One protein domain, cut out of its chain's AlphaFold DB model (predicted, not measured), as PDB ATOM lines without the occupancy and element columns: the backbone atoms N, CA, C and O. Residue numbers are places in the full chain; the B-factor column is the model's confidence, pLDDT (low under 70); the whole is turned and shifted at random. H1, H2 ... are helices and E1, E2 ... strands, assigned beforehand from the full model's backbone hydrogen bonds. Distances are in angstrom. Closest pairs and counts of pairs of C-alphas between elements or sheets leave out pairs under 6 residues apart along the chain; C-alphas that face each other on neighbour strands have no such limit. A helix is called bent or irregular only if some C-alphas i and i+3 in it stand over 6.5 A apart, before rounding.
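AT A GLANCE: This is residues 129 to 239 of the 576 residues of the protein "PEGA domain-containing protein" of Spirochaetia bacterium (UniProt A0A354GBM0). Two small, strongly twisted sheets of three strands each lie face to face as a sandwich, and three helices gather on the side of the second sheet that is away from the first. H3 lies over E2, H1 runs on beyond the strand ends beside them, and the long H2 only grazes the sheet. The printed part has 111 residues, with three named helices and six named strands in the order E1 E2 H1 H2 H3 E3 E4 E5 E6, a mixed class. The first sheet runs E3 E1 E6 and is mixed; the second runs E2 E4 E5 and is antiparallel. The whole is compact, with a radius of gyration of the C-alphas of 14.0 A and spans of 40 by 36 by 20 A.

IN THESE COORDINATES: E1 covers residues 129 to 135, from C-alpha 129 at (-35.808, -34.289, 29.343). E2 is residues 140 to 145, followed directly by H1, residues 146 to 156. H2, residues 164 to 180, is 24.5 A long, from C-alpha 164 at (-23.740, -23.461, 46.288). H3 is residues 182 to 191; it is irregular, but only just, with C-alphas 183 and 186 6.9 A apart. E3 is residues 200 to 205, E4 residues 207 to 215, 25.5 A long, and E5 residues 218 to 228, 25.3 A long, which bends by 71 degrees at residue 225. E6, residues 233 to 238, ends at C-alpha 238 at (-30.144, -50.268, 39.160).

HOW THE PARTS SIT: In the sandwich, the facing parts are 9.9 A centre to centre. E1 is antiparallel to E3, with N 133 and O 200 2.8 A apart, and parallel to E6, with N 236 and O 132 2.8 A apart. E4 is antiparallel to E2, with N 142 and O 212 2.9 A apart, and forms a hairpin with E5, with N 209 and O 226 2.8 A apart. H1 is on the sheet E2 E4 E5, over none of its strands; its closest C-alphas to E4 are Phe 146 and Tyr 209, 5.6 A apart. H3, on the same face, is only just over E2, with 3 C-alphas. H2 and H3 touch only at the corner, at Ile 178 and Asn 184, 6.2 A between C-alphas. Every O i to N i+4 pair is within hydrogen-bond range in H1, 12 of 13 in H2 and 4 of 6 in H3.

THE WHOLE: The C-alphas farthest apart, of Asn 136 and Gly 158, are 41.2 A apart. The printed part has no cut, and no link is long. Mean pLDDT of the printed part is 84.7; residues 178 to 191, 193 to 195 and 216 to 220 are under 70.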
ATOM      1  N   GLY A 129     -36.636 -33.181  29.813       95.19
ATOM      2  CA  GLY A 129     -35.808 -34.289  29.343       95.19
ATOM      3  C   GLY A 129     -36.476 -35.629  29.655       95.19
ATOM      4  O   GLY A 129     -37.544 -35.668  30.261       95.19
ATOM      5  N   LYS A 130     -35.840 -36.737  29.265       96.06
ATOM      6  CA  LYS A 130     -36.327 -38.099  29.534       96.06
ATOM      7  C   LYS A 130     -35.464 -38.798  30.574       96.06
ATOM      8  O   LYS A 130     -34.239 -38.804  30.470       96.06
ATOM      9  N   MET A 131     -36.098 -39.453  31.540       96.69
ATOM     10  CA  MET A 131     -35.432 -40.354  32.479       96.69
ATOM     11  C   MET A 131     -35.849 -41.789  32.168       96.69
ATOM     12  O   MET A 131     -37.031 -42.116  32.230       96.69
ATOM     13  N   LYS A 132     -34.881 -42.646  31.826       96.38
ATOM     14  CA  LYS A 132     -35.078 -44.088  31.656       96.38
ATOM     15  C   LYS A 132     -34.499 -44.810  32.861       96.38
ATOM     16  O   LYS A 132     -33.289 -44.797  33.055       96.38
ATOM     17  N   VAL A 133     -35.345 -45.451  33.654       93.81
ATOM     18  CA  VAL A 133     -34.931 -46.204  34.838       93.81
ATOM     19  C   VAL A 133     -35.110 -47.687  34.573       93.81
ATOM     20  O   VAL A 133     -36.235 -48.153  34.389       93.81
ATOM     21  N   ASN A 134     -34.006 -48.428  34.578       92.00
ATOM     22  CA  ASN A 134     -33.997 -49.879  34.465       92.00
ATOM     23  C   ASN A 134     -33.640 -50.479  35.826       92.00
ATOM     24  O   ASN A 134     -32.718 -50.022  36.497       92.00
ATOM     25  N   CYS A 135     -34.359 -51.522  36.219       86.12
ATOM     26  CA  CYS A 135     -34.041 -52.336  37.383       86.12
ATOM     27  C   CYS A 135     -34.378 -53.786  37.038       86.12
ATOM     28  O   CYS A 135     -35.328 -54.037  36.296       86.12
ATOM     29  N   ASN A 136     -33.610 -54.730  37.578       77.44
ATOM     30  CA  ASN A 136     -33.824 -56.158  37.336       77.44
ATOM     31  C   ASN A 136     -35.130 -56.691  37.955       77.44
ATOM     32  O   ASN A 136     -35.570 -57.773  37.578       77.44
ATOM     33  N   LEU A 137     -35.754 -55.952  38.881       75.19
ATOM     34  CA  LEU A 137     -37.071 -56.265  39.440       75.19
ATOM     35  C   LEU A 137     -38.054 -55.114  39.193       75.19
ATOM     36  O   LEU A 137     -37.665 -53.969  38.943       75.19
ATOM     37  N   THR A 138     -39.343 -55.422  39.311       83.88
ATOM     38  CA  THR A 138     -40.425 -54.434  39.287       83.88
ATOM     39  C   THR A 138     -40.434 -53.648  40.601       83.88
ATOM     40  O   THR A 138     -40.995 -54.090  41.599       83.88
ATOM     41  N   SER A 139     -39.819 -52.470  40.616       87.31
ATOM     42  CA  SER A 139     -39.697 -51.594  41.788       87.31
ATOM     43  C   SER A 139     -40.371 -50.259  41.559       87.31
ATOM     44  O   SER A 139     -40.507 -49.808  40.427       87.31
ATOM     45  N   THR A 140     -40.797 -49.614  42.637       89.94
ATOM     46  CA  THR A 140     -41.276 -48.237  42.591       89.94
ATOM     47  C   THR A 140     -40.092 -47.282  42.458       89.94
ATOM     48  O   THR A 140     -39.100 -47.418  43.173       89.94
ATOM     49  N   ILE A 141     -40.200 -46.330  41.538       90.69
ATOM     50  CA  ILE A 141     -39.239 -45.258  41.304       90.69
ATOM     51  C   ILE A 141     -39.660 -44.071  42.160       90.69
ATOM     52  O   ILE A 141     -40.788 -43.599  42.046       90.69
ATOM     53  N   TYR A 142     -38.737 -43.572  42.969       89.56
ATOM     54  CA  TYR A 142     -38.876 -42.322  43.703       89.56
ATOM     55  C   TYR A 142     -37.849 -41.337  43.161       89.56
ATOM     56  O   TYR A 142     -36.714 -41.716  42.870       89.56
ATOM     57  N   TYR A 143     -38.224 -40.073  43.013       91.50
ATOM     58  CA  TYR A 143     -37.288 -39.034  42.606       91.50
ATOM     59  C   TYR A 143     -37.678 -37.690  43.208       91.50
ATOM     60  O   TYR A 143     -38.860 -37.387  43.381       91.50
ATOM     61  N   ILE A 144     -36.665 -36.878  43.495       91.56
ATOM     62  CA  ILE A 144     -36.819 -35.499  43.957       91.56
ATOM     63  C   ILE A 144     -35.994 -34.612  43.035       91.56
ATOM     64  O   ILE A 144     -34.794 -34.841  42.863       91.56
ATOM     65  N   ASN A 145     -36.639 -33.601  42.449       91.75
ATOM     66  CA  ASN A 145     -35.933 -32.509  41.790       91.75
ATOM     67  C   ASN A 145     -35.336 -31.620  42.885       91.75
ATOM     68  O   ASN A 145     -36.066 -30.951  43.619       91.75
ATOM     69  N   PHE A 146     -34.016 -31.641  43.014       90.00
ATOM     70  CA  PHE A 146     -33.321 -30.909  44.062       90.00
ATOM     71  C   PHE A 146     -33.462 -29.394  43.893       90.00
ATOM     72  O   PHE A 146     -33.656 -28.680  44.876       90.00
ATOM     73  N   ASP A 147     -33.444 -28.904  42.654       87.56
ATOM     74  CA  ASP A 147     -33.607 -27.480  42.360       87.56
ATOM     75  C   ASP A 147     -35.012 -27.001  42.761       87.56
ATOM     76  O   ASP A 147     -35.159 -25.973  43.425       87.56
ATOM     77  N   ALA A 148     -36.041 -27.798  42.457       88.06
ATOM     78  CA  ALA A 148     -37.414 -27.539  42.887       88.06
ATOM     79  C   ALA A 148     -37.550 -27.557  44.416       88.06
ATOM     80  O   ALA A 148     -38.213 -26.694  44.991       88.06
ATOM     81  N   PHE A 149     -36.900 -28.515  45.081       89.56
ATOM     82  CA  PHE A 149     -36.928 -28.625  46.537       89.56
ATOM     83  C   PHE A 149     -36.275 -27.416  47.216       89.56
ATOM     84  O   PHE A 149     -36.835 -26.875  48.166       89.56
ATOM     85  N   VAL A 150     -35.132 -26.941  46.709       88.94
ATOM     86  CA  VAL A 150     -34.471 -25.728  47.217       88.94
ATOM     87  C   VAL A 150     -35.375 -24.503  47.058       88.94
ATOM     88  O   VAL A 150     -35.494 -23.709  47.991       88.94
ATOM     89  N   ILE A 151     -36.047 -24.355  45.911       88.12
ATOM     90  CA  ILE A 151     -37.003 -23.260  45.680       88.12
ATOM     91  C   ILE A 151     -38.164 -23.341  46.676       88.12
ATOM     92  O   ILE A 151     -38.505 -22.336  47.305       88.12
ATOM     93  N   TRP A 152     -38.745 -24.528  46.861       89.06
ATOM     94  CA  TRP A 152     -39.816 -24.751  47.828       89.06
ATOM     95  C   TRP A 152     -39.366 -24.430  49.255       89.06
ATOM     96  O   TRP A 152     -40.040 -23.673  49.948       89.06
ATOM     97  N   ALA A 153     -38.206 -24.931  49.681       87.19
ATOM     98  CA  ALA A 153     -37.676 -24.692  51.019       87.19
ATOM     99  C   ALA A 153     -37.415 -23.198  51.256       87.19
ATOM    100  O   ALA A 153     -37.764 -22.669  52.313       87.19
ATOM    101  N   ASN A 154     -36.883 -22.496  50.251       88.12
ATOM    102  CA  ASN A 154     -36.675 -21.058  50.351       88.12
ATOM    103  C   ASN A 154     -37.992 -20.285  50.485       88.12
ATOM    104  O   ASN A 154     -38.104 -19.347  51.270       88.12
ATOM    105  N   THR A 155     -39.004 -20.694  49.726       85.38
ATOM    106  CA  THR A 155     -40.245 -19.931  49.589       85.38
ATOM    107  C   THR A 155     -41.252 -20.240  50.694       85.38
ATOM    108  O   THR A 155     -41.904 -19.346  51.226       85.38
ATOM    109  N   VAL A 156     -41.389 -21.516  51.053       82.88
ATOM    110  CA  VAL A 156     -42.406 -22.001  51.991       82.88
ATOM    111  C   VAL A 156     -41.897 -21.989  53.423       82.88
ATOM    112  O   VAL A 156     -42.656 -21.621  54.321       82.88
ATOM    113  N   LEU A 157     -40.634 -22.367  53.639       84.50
ATOM    114  CA  LEU A 157     -40.035 -22.427  54.976       84.50
ATOM    115  C   LEU A 157     -39.250 -21.156  55.335       84.50
ATOM    116  O   LEU A 157     -38.831 -21.011  56.479       84.50
ATOM    117  N   GLY A 158     -39.036 -20.242  54.380       89.50
ATOM    118  CA  GLY A 158     -38.240 -19.030  54.597       89.50
ATOM    119  C   GLY A 158     -36.753 -19.307  54.842       89.50
ATOM    120  O   GLY A 158     -36.043 -18.440  55.354       89.50
ATOM    121  N   LEU A 159     -36.279 -20.510  54.504       89.81
ATOM    122  CA  LEU A 159     -34.857 -20.841  54.534       89.81
ATOM    123  C   LEU A 159     -34.146 -20.070  53.405       89.81
ATOM    124  O   LEU A 159     -34.771 -19.655  52.437       89.81
ATOM    125  N   LYS A 160     -32.850 -19.796  53.528       92.38
ATOM    126  CA  LYS A 160     -32.103 -19.058  52.496       92.38
ATOM    127  C   LYS A 160     -30.880 -19.851  52.067       92.38
ATOM    128  O   LYS A 160     -29.796 -19.680  52.613       92.38
ATOM    129  N   PHE A 161     -31.069 -20.732  51.089       91.62
ATOM    130  CA  PHE A 161     -29.992 -21.483  50.438       91.62
ATOM    131  C   PHE A 161     -29.484 -20.713  49.208       91.62
ATOM    132  O   PHE A 161     -29.785 -21.061  48.062       91.62
ATOM    133  N   GLU A 162     -28.765 -19.615  49.447       92.25
ATOM    134  CA  GLU A 162     -28.296 -18.699  48.395       92.25
ATOM    135  C   GLU A 162     -26.986 -19.179  47.757       92.25
ATOM    136  O   GLU A 162     -26.797 -19.065  46.545       92.25
ATOM    137  N   THR A 163     -26.097 -19.778  48.554       93.81
ATOM    138  CA  THR A 163     -24.778 -20.240  48.094       93.81
ATOM    139  C   THR A 163     -24.801 -21.700  47.634       93.81
ATOM    140  O   THR A 163     -25.600 -22.514  48.103       93.81
ATOM    141  N   GLN A 164     -23.889 -22.068  46.726       90.06
ATOM    142  CA  GLN A 164     -23.740 -23.461  46.288       90.06
ATOM    143  C   GLN A 164     -23.325 -24.388  47.439       90.06
ATOM    144  O   GLN A 164     -23.752 -25.538  47.485       90.06
ATOM    145  N   GLU A 165     -22.536 -23.884  48.388       91.25
ATOM    146  CA  GLU A 165     -22.095 -24.628  49.568       91.25
ATOM    147  C   GLU A 165     -23.269 -24.976  50.491       91.25
ATOM    148  O   GLU A 165     -23.432 -26.132  50.865       91.25
ATOM    149  N   GLN A 166     -24.169 -24.021  50.755       92.00
ATOM    150  CA  GLN A 166     -25.404 -24.268  51.512       92.00
ATOM    151  C   GLN A 166     -26.319 -25.288  50.824       92.00
ATOM    152  O   GLN A 166     -26.920 -26.131  51.488       92.00
ATOM    153  N   LYS A 167     -26.422 -25.233  49.492       91.38
ATOM    154  CA  LYS A 167     -27.177 -26.222  48.712       91.38
ATOM    155  C   LYS A 167     -26.541 -27.610  48.820       91.38
ATOM    156  O   LYS A 167     -27.249 -28.584  49.043       91.38
ATOM    157  N   ASN A 168     -25.219 -27.712  48.719       88.25
ATOM    158  CA  ASN A 168     -24.521 -28.985  48.892       88.25
ATOM    159  C   ASN A 168     -24.697 -29.533  50.321       88.25
ATOM    160  O   ASN A 168     -25.023 -30.701  50.478       88.25
ATOM    161  N   ALA A 169     -24.609 -28.685  51.348       89.19
ATOM    162  CA  ALA A 169     -24.847 -29.087  52.734       89.19
ATOM    163  C   ALA A 169     -26.288 -29.580  52.966       89.19
ATOM    164  O   ALA A 169     -26.501 -30.584  53.638       89.19
ATOM    165  N   LEU A 170     -27.287 -28.916  52.371       89.50
ATOM    166  CA  LEU A 170     -28.675 -29.387  52.400       89.50
ATOM    167  C   LEU A 170     -28.819 -30.745  51.701       89.50
ATOM    168  O   LEU A 170     -29.523 -31.620  52.195       89.50
ATOM    169  N   MET A 171     -28.156 -30.919  50.558       85.19
ATOM    170  CA  MET A 171     -28.139 -32.184  49.831       85.19
ATOM    171  C   MET A 171     -27.559 -33.307  50.698       85.19
ATOM    172  O   MET A 171     -28.158 -34.376  50.786       85.19
ATOM    173  N   ASP A 172     -26.436 -33.064  51.368       86.75
ATOM    174  CA  ASP A 172     -25.802 -34.044  52.248       86.75
ATOM    175  C   ASP A 172     -26.682 -34.358  53.466       86.75
ATOM    176  O   ASP A 172     -26.866 -35.526  53.804       86.75
ATOM    177  N   LEU A 173     -27.351 -33.353  54.036       86.75
ATOM    178  CA  LEU A 173     -28.317 -33.553  55.116       86.75
ATOM    179  C   LEU A 173     -29.514 -34.408  54.674       86.75
ATOM    180  O   LEU A 173     -29.911 -35.323  55.388       86.75
ATOM    181  N   ILE A 174     -30.075 -34.160  53.486       82.44
ATOM    182  CA  ILE A 174     -31.146 -34.992  52.913       82.44
ATOM    183  C   ILE A 174     -30.639 -36.426  52.703       82.44
ATOM    184  O   ILE A 174     -31.331 -37.387  53.049       82.44
ATOM    185  N   LYS A 175     -29.416 -36.582  52.177       80.75
ATOM    186  CA  LYS A 175     -28.777 -37.885  51.952       80.75
ATOM    187  C   LYS A 175     -28.569 -38.664  53.249       80.75
ATOM    188  O   LYS A 175     -28.756 -39.876  53.225       80.75
ATOM    189  N   GLU A 176     -28.188 -38.015  54.345       80.81
ATOM    190  CA  GLU A 176     -28.007 -38.665  55.648       80.81
ATOM    191  C   GLU A 176     -29.344 -38.947  56.343       80.81
ATOM    192  O   GLU A 176     -29.590 -40.063  56.810       80.81
ATOM    193  N   TRP A 177     -30.237 -37.956  56.379       77.94
ATOM    194  CA  TRP A 177     -31.494 -38.010  57.126       77.94
ATOM    195  C   TRP A 177     -32.439 -39.104  56.622       77.94
ATOM    196  O   TRP A 177     -33.085 -39.787  57.420       77.94
ATOM    197  N   ILE A 178     -32.483 -39.323  55.305       69.06
ATOM    198  CA  ILE A 178     -33.293 -40.382  54.693       69.06
ATOM    199  C   ILE A 178     -32.784 -41.784  55.084       69.06
ATOM    200  O   ILE A 178     -33.574 -42.721  55.170       69.06
ATOM    201  N   PHE A 179     -31.485 -41.949  55.349       63.03
ATOM    202  CA  PHE A 179     -30.869 -43.268  55.541       63.03
ATOM    203  C   PHE A 179     -30.745 -43.692  57.002       63.03
ATOM    204  O   PHE A 179     -30.748 -44.888  57.288       63.03
ATOM    205  N   GLN A 180     -30.661 -42.747  57.936       64.44
ATOM    206  CA  GLN A 180     -30.457 -43.092  59.344       64.44
ATOM    207  C   GLN A 180     -31.712 -43.634  60.042       64.44
ATOM    208  O   GLN A 180     -31.586 -44.369  61.020       64.44
ATOM    209  N   LYS A 181     -32.925 -43.294  59.581       63.38
ATOM    210  CA  LYS A 181     -34.169 -43.719  60.245       63.38
ATOM    211  C   LYS A 181     -35.193 -44.246  59.253       63.38
ATOM    212  O   LYS A 181     -35.713 -43.509  58.420       63.38
ATOM    213  N   ARG A 182     -35.553 -45.519  59.432       57.34
ATOM    214  CA  ARG A 182     -36.589 -46.225  58.663       57.34
ATOM    215  C   ARG A 182     -37.971 -45.556  58.752       57.34
ATOM    216  O   ARG A 182     -38.801 -45.791  57.891       57.34
ATOM    217  N   ASP A 183     -38.221 -44.704  59.739       62.75
ATOM    218  CA  ASP A 183     -39.532 -44.064  59.914       62.75
ATOM    219  C   ASP A 183     -39.692 -42.766  59.100       62.75
ATOM    220  O   ASP A 183     -40.812 -42.306  58.877       62.75
ATOM    221  N   ASN A 184     -38.601 -42.210  58.558       67.00
ATOM    222  CA  ASN A 184     -38.636 -40.978  57.758       67.00
ATOM    223  C   ASN A 184     -39.264 -41.178  56.361       67.00
ATOM    224  O   ASN A 184     -39.486 -40.209  55.631       67.00
ATOM    225  N   TRP A 185     -39.595 -42.419  55.982       65.19
ATOM    226  CA  TRP A 185     -40.114 -42.745  54.653       65.19
ATOM    227  C   TRP A 185     -41.449 -42.092  54.333       65.19
ATOM    228  O   TRP A 185     -41.650 -41.679  53.196       65.19
ATOM    229  N   GLN A 186     -42.341 -41.962  55.315       65.19
ATOM    230  CA  GLN A 186     -43.652 -41.333  55.111       65.19
ATOM    231  C   GLN A 186     -43.513 -39.884  54.624       65.19
ATOM    232  O   GLN A 186     -44.286 -39.443  53.776       65.19
ATOM    233  N   LEU A 187     -42.483 -39.166  55.090       67.06
ATOM    234  CA  LEU A 187     -42.197 -37.813  54.616       67.06
ATOM    235  C   LEU A 187     -41.578 -37.815  53.212       67.06
ATOM    236  O   LEU A 187     -41.870 -36.938  52.410       67.06
ATOM    237  N   LEU A 188     -40.754 -38.809  52.866       66.75
ATOM    238  CA  LEU A 188     -40.254 -38.915  51.492       66.75
ATOM    239  C   LEU A 188     -41.381 -39.230  50.499       66.75
ATOM    240  O   LEU A 188     -41.384 -38.703  49.390       66.75
ATOM    241  N   TYR A 189     -42.347 -40.059  50.901       69.12
ATOM    242  CA  TYR A 189     -43.531 -40.367  50.100       69.12
ATOM    243  C   TYR A 189     -44.377 -39.130  49.805       69.12
ATOM    244  O   TYR A 189     -44.923 -39.039  48.711       69.12
ATOM    245  N   SER A 190     -44.473 -38.185  50.742       69.69
ATOM    246  CA  SER A 190     -45.210 -36.940  50.512       69.69
ATOM    247  C   SER A 190     -44.445 -35.930  49.652       69.69
ATOM    248  O   SER A 190     -45.067 -35.045  49.071       69.69
ATOM    249  N   LEU A 191     -43.116 -36.061  49.553       68.81
ATOM    250  CA  LEU A 191     -42.252 -35.188  48.749       68.81
ATOM    251  C   LEU A 191     -41.982 -35.722  47.329       68.81
ATOM    252  O   LEU A 191     -41.711 -34.936  46.423       68.81
ATOM    253  N   CYS A 192     -42.025 -37.042  47.123       73.12
ATOM    254  CA  CYS A 192     -41.806 -37.677  45.821       73.12
ATOM    255  C   CYS A 192     -43.084 -37.682  44.976       73.12
ATOM    256  O   CYS A 192     -44.153 -38.046  45.458       73.12
ATOM    257  N   ASN A 193     -42.970 -37.349  43.687       61.19
ATOM    258  CA  ASN A 193     -44.149 -36.981  42.899       61.19
ATOM    259  C   ASN A 193     -44.858 -38.119  42.139       61.19
ATOM    260  O   ASN A 193     -45.910 -37.868  41.569       61.19
ATOM    261  N   THR A 194     -44.374 -39.365  42.115       63.66
ATOM    262  CA  THR A 194     -45.115 -40.476  41.474       63.66
ATOM    263  C   THR A 194     -44.648 -41.860  41.940       63.66
ATOM    264  O   THR A 194     -43.493 -42.050  42.305       63.66
ATOM    265  N   SER A 195     -45.541 -42.856  41.872       67.62
ATOM    266  CA  SER A 195     -45.264 -44.288  42.082       67.62
ATOM    267  C   SER A 195     -45.060 -45.033  40.752       67.62
ATOM    268  O   SER A 195     -45.761 -45.995  40.435       67.62
ATOM    269  N   LEU A 196     -44.106 -44.587  39.930       87.44
ATOM    270  CA  LEU A 196     -43.792 -45.274  38.667       87.44
ATOM    271  C   LEU A 196     -43.120 -46.624  38.942       87.44
ATOM    272  O   LEU A 196     -42.384 -46.749  39.914       87.44
ATOM    273  N   LYS A 197     -43.345 -47.639  38.099       90.31
ATOM    274  CA  LYS A 197     -42.709 -48.963  38.228       90.31
ATOM    275  C   LYS A 197     -41.595 -49.156  37.201       90.31
ATOM    276  O   LYS A 197     -41.789 -48.790  36.044       90.31
ATOM    277  N   THR A 198     -40.459 -49.728  37.604       89.31
ATOM    278  CA  THR A 198     -39.360 -50.124  36.710       89.31
ATOM    279  C   THR A 198     -39.708 -51.379  35.890       89.31
ATOM    280  O   THR A 198     -40.406 -52.253  36.407       89.31
ATOM    281  N   PRO A 199     -39.188 -51.516  34.653       93.06
ATOM    282  CA  PRO A 199     -38.496 -50.474  33.895       93.06
ATOM    283  C   PRO A 199     -39.473 -49.379  33.439       93.06
ATOM    284  O   PRO A 199     -40.604 -49.666  33.057       93.06
ATOM    285  N   ASN A 200     -39.038 -48.117  33.464       94.31
ATOM    286  CA  ASN A 200     -39.866 -46.992  33.025       94.31
ATOM    287  C   ASN A 200     -39.070 -45.974  32.214       94.31
ATOM    288  O   ASN A 200     -37.862 -45.829  32.393       94.31
ATOM    289  N   THR A 201     -39.745 -45.243  31.333       95.94
ATOM    290  CA  THR A 201     -39.202 -44.052  30.677       95.94
ATOM    291  C   THR A 201     -40.265 -42.971  30.700       95.94
ATOM    292  O   THR A 201     -41.362 -43.192  30.193       95.94
ATOM    293  N   PHE A 202     -39.942 -41.816  31.271       95.00
ATOM    294  CA  PHE A 202     -40.894 -40.724  31.445       95.00
ATOM    295  C   PHE A 202     -40.228 -39.364  31.232       95.00
ATOM    296  O   PHE A 202     -39.019 -39.210  31.436       95.00
ATOM    297  N   ASP A 203     -41.031 -38.398  30.785       94.69
ATOM    298  CA  ASP A 203     -40.620 -37.005  30.632       94.69
ATOM    299  C   ASP A 203     -40.646 -36.305  31.996       94.69
ATOM    300  O   ASP A 203     -41.569 -36.487  32.792       94.69
ATOM    301  N   ILE A 204     -39.619 -35.509  32.275       93.38
ATOM    302  CA  ILE A 204     -39.449 -34.812  33.549       93.38
ATOM    303  C   ILE A 204     -38.760 -33.457  33.310       93.38
ATOM    304  O   ILE A 204     -37.953 -33.355  32.378       93.38
ATOM    305  N   PRO A 205     -39.051 -32.395  34.092       93.44
ATOM    306  CA  PRO A 205     -38.352 -31.120  33.946       93.44
ATOM    307  C   PRO A 205     -36.832 -31.281  34.016       93.44
ATOM    308  O   PRO A 205     -36.317 -32.126  34.751       93.44
ATOM    309  N   VAL A 206     -36.091 -30.469  33.268       93.31
ATOM    310  CA  VAL A 206     -34.623 -30.453  33.388       93.31
ATOM    311  C   VAL A 206     -34.201 -30.031  34.799       93.31
ATOM    312  O   VAL A 206     -34.908 -29.278  35.472       93.31
ATOM    313  N   GLY A 207     -33.052 -30.524  35.254       93.06
ATOM    314  CA  GLY A 207     -32.535 -30.212  36.586       93.06
ATOM    315  C   GLY A 207     -31.719 -31.339  37.198       93.06
ATOM    316  O   GLY A 207     -31.428 -32.353  36.549       93.06
ATOM    317  N   LYS A 208     -31.340 -31.143  38.459       93.12
ATOM    318  CA  LYS A 208     -30.594 -32.117  39.254       93.12
ATOM    319  C   LYS A 208     -31.537 -32.955  40.117       93.12
ATOM    320  O   LYS A 208     -32.365 -32.422  40.850       93.12
ATOM    321  N   TYR A 209     -31.379 -34.271  40.056       92.88
ATOM    322  CA  TYR A 209     -32.244 -35.238  40.718       92.88
ATOM    323  C   TYR A 209     -31.472 -36.150  41.657       92.88
ATOM    324  O   TYR A 209     -30.326 -36.524  41.402       92.88
ATOM    325  N   ILE A 210     -32.159 -36.565  42.713       90.81
ATOM    326  CA  ILE A 210     -31.838 -37.791  43.434       90.81
ATOM    327  C   ILE A 210     -32.896 -38.812  43.034       90.81
ATOM    328  O   ILE A 210     -34.088 -38.489  43.019       90.81
ATOM    329  N   VAL A 211     -32.463 -40.015  42.664       91.06
ATOM    330  CA  VAL A 211     -33.354 -41.084  42.204       91.06
ATOM    331  C   VAL A 211     -33.135 -42.324  43.053       91.06
ATOM    332  O   VAL A 211     -32.001 -42.760  43.262       91.06
ATOM    333  N   TRP A 212     -34.234 -42.912  43.503       88.12
ATOM    334  CA  TRP A 212     -34.252 -44.148  44.262       88.12
ATOM    335  C   TRP A 212     -35.163 -45.171  43.599       88.12
ATOM    336  O   TRP A 212     -36.170 -44.827  42.974       88.12
ATOM    337  N   VAL A 213     -34.842 -46.439  43.807       87.94
ATOM    338  CA  VAL A 213     -35.744 -47.555  43.532       87.94
ATOM    339  C   VAL A 213     -35.978 -48.344  44.818       87.94
ATOM    340  O   VAL A 213     -35.081 -48.473  45.656       87.94
ATOM    341  N   GLY A 214     -37.202 -48.830  45.002       82.75
ATOM    342  CA  GLY A 214     -37.559 -49.646  46.159       82.75
ATOM    343  C   GLY A 214     -38.839 -50.446  45.957       82.75
ATOM    344  O   GLY A 214     -39.666 -50.118  45.106       82.75
ATOM    345  N   ASP A 215     -39.019 -51.498  46.747       77.62
ATOM    346  CA  ASP A 215     -40.237 -52.310  46.765       77.62
ATOM    347  C   ASP A 215     -40.985 -52.125  48.090       77.62
ATOM    348  O   ASP A 215     -40.408 -52.293  49.162       77.62
ATOM    349  N   ASN A 216     -42.264 -51.739  48.026       69.38
ATOM    350  CA  ASN A 216     -43.149 -51.573  49.190       69.38
ATOM    351  C   ASN A 216     -42.525 -50.806  50.380       69.38
ATOM    352  O   ASN A 216     -42.656 -51.207  51.536       69.38
ATOM    353  N   GLY A 217     -41.813 -49.708  50.103       63.09
ATOM    354  CA  GLY A 217     -41.166 -48.877  51.129       63.09
ATOM    355  C   GLY A 217     -39.809 -49.389  51.622       63.09
ATOM    356  O   GLY A 217     -39.222 -48.783  52.516       63.09
ATOM    357  N   LYS A 218     -39.278 -50.472  51.042       65.31
ATOM    358  CA  LYS A 218     -37.902 -50.939  51.256       65.31
ATOM    359  C   LYS A 218     -37.018 -50.472  50.096       65.31
ATOM    360  O   LYS A 218     -37.242 -50.850  48.949       65.31
ATOM    361  N   TYR A 219     -36.028 -49.637  50.400       63.25
ATOM    362  CA  TYR A 219     -35.113 -49.054  49.416       63.25
ATOM    363  C   TYR A 219     -34.018 -50.032  49.063       63.25
ATOM    364  O   TYR A 219     -33.489 -50.723  49.934       63.25
ATOM    365  N   THR A 220     -33.689 -50.075  47.781       68.25
ATOM    366  CA  THR A 220     -32.783 -51.092  47.258       68.25
ATOM    367  C   THR A 220     -31.528 -50.454  46.701       68.25
ATOM    368  O   THR A 220     -30.433 -50.915  47.014       68.25
ATOM    369  N   GLU A 221     -31.655 -49.313  46.017       77.81
ATOM    370  CA  GLU A 221     -30.504 -48.596  45.475       77.81
ATOM    371  C   GLU A 221     -30.820 -47.106  45.217       77.81
ATOM    372  O   GLU A 221     -31.971 -46.726  44.974       77.81
ATOM    373  N   ARG A 222     -29.790 -46.249  45.295       85.50
ATOM    374  CA  ARG A 222     -29.866 -44.789  45.112       85.50
ATOM    375  C   ARG A 222     -28.829 -44.335  44.092       85.50
ATOM    376  O   ARG A 222     -27.692 -44.798  44.123       85.50
ATOM    377  N   LYS A 223     -29.206 -43.380  43.243       88.25
ATOM    378  CA  LYS A 223     -28.269 -42.586  42.447       88.25
ATOM    379  C   LYS A 223     -28.427 -41.117  42.793       88.25
ATOM    380  O   LYS A 223     -29.506 -40.543  42.650       88.25
ATOM    381  N   ASP A 224     -27.326 -40.545  43.252       88.69
ATOM    382  CA  ASP A 224     -27.216 -39.126  43.544       88.69
ATOM    383  C   ASP A 224     -26.816 -38.358  42.287       88.69
ATOM    384  O   ASP A 224     -26.205 -38.909  41.371       88.69
ATOM    385  N   ASP A 225     -27.144 -37.068  42.269       89.75
ATOM    386  CA  ASP A 225     -26.632 -36.114  41.286       89.75
ATOM    387  C   ASP A 225     -26.969 -36.465  39.821       89.75
ATOM    388  O   ASP A 225     -26.199 -36.189  38.900       89.75
ATOM    389  N   VAL A 226     -28.155 -37.034  39.586       93.38
ATOM    390  CA  VAL A 226     -28.662 -37.335  38.242       93.38
ATOM    391  C   VAL A 226     -29.034 -36.032  37.533       93.38
ATOM    392  O   VAL A 226     -29.967 -35.345  37.935       93.38
ATOM    393  N   ILE A 227     -28.327 -35.686  36.459       95.00
ATOM    394  CA  ILE A 227     -28.581 -34.460  35.690       95.00
ATOM    395  C   ILE A 227     -29.462 -34.784  34.482       95.00
ATOM    396  O   ILE A 227     -29.028 -35.494  33.577       95.00
ATOM    397  N   ILE A 228     -30.669 -34.217  34.436       95.62
ATOM    398  CA  ILE A 228     -31.564 -34.292  33.274       95.62
ATOM    399  C   ILE A 228     -31.387 -33.040  32.417       95.62
ATOM    400  O   ILE A 228     -31.542 -31.920  32.907       95.62
ATOM    401  N   LYS A 229     -31.076 -33.234  31.132       95.56
ATOM    402  CA  LYS A 229     -30.886 -32.170  30.134       95.56
ATOM    403  C   LYS A 229     -32.030 -32.156  29.122       95.56
ATOM    404  O   LYS A 229     -32.631 -33.195  28.851       95.56
ATOM    405  N   GLU A 230     -32.292 -30.988  28.546       96.38
ATOM    406  CA  GLU A 230     -33.356 -30.785  27.559       96.38
ATOM    407  C   GLU A 230     -33.174 -31.705  26.346       96.38
ATOM    408  O   GLU A 230     -32.075 -31.829  25.802       96.38
ATOM    409  N   GLY A 231     -34.249 -32.393  25.952       95.44
ATOM    410  CA  GLY A 231     -34.267 -33.286  24.789       95.44
ATOM    411  C   GLY A 231     -33.398 -34.551  24.902       95.44
ATOM    412  O   GLY A 231     -33.381 -35.354  23.970       95.44
ATOM    413  N   GLN A 232     -32.692 -34.767  26.019       96.75
ATOM    414  CA  GLN A 232     -31.821 -35.930  26.224       96.75
ATOM    415  C   GLN A 232     -32.496 -37.009  27.078       96.75
ATOM    416  O   GLN A 232     -33.265 -36.710  27.990       96.75
ATOM    417  N   THR A 233     -32.164 -38.278  26.807       97.31
ATOM    418  CA  THR A 233     -32.551 -39.413  27.660       97.31
ATOM    419  C   THR A 233     -31.400 -39.783  28.588       97.31
ATOM    420  O   THR A 233     -30.346 -40.214  28.124       97.31
ATOM    421  N   THR A 234     -31.612 -39.676  29.897       96.88
ATOM    422  CA  THR A 234     -30.666 -40.147  30.917       96.88
ATOM    423  C   THR A 234     -31.063 -41.550  31.358       96.88
ATOM    424  O   THR A 234     -32.171 -41.744  31.858       96.88
ATOM    425  N   THR A 235     -30.179 -42.533  31.156       96.62
ATOM    426  CA  THR A 235     -30.431 -43.933  31.536       96.62
ATOM    427  C   THR A 235     -29.817 -44.243  32.897       96.62
ATOM    428  O   THR A 235     -28.634 -43.991  33.122       96.62
ATOM    429  N   LEU A 236     -30.619 -44.800  33.802       94.00
ATOM    430  CA  LEU A 236     -30.229 -45.212  35.143       94.00
ATOM    431  C   LEU A 236     -30.461 -46.713  35.302       94.00
ATOM    432  O   LEU A 236     -31.600 -47.152  35.430       94.00
ATOM    433  N   ASP A 237     -29.376 -47.483  35.340       91.00
ATOM    434  CA  ASP A 237     -29.445 -48.916  35.641       91.00
ATOM    435  C   ASP A 237     -29.218 -49.178  37.131       91.00
ATOM    436  O   ASP A 237     -28.172 -48.806  37.671       91.00
ATOM    437  N   PHE A 238     -30.196 -49.800  37.780       86.44
ATOM    438  CA  PHE A 238     -30.144 -50.268  39.160       86.44
ATOM    439  C   PHE A 238     -29.992 -51.796  39.163       86.44
ATOM    440  O   PHE A 238     -30.688 -52.507  38.433       86.44
ATOM    441  N   THR A 239     -29.031 -52.303  39.932       74.31
ATOM    442  CA  THR A 239     -28.534 -53.684  39.859       74.31
ATOM    443  C   THR A 239     -28.699 -54.499  41.140       74.31
ATOM    444  O   THR A 239     -28.607 -55.721  41.048       74.31
TER     445      THR A 239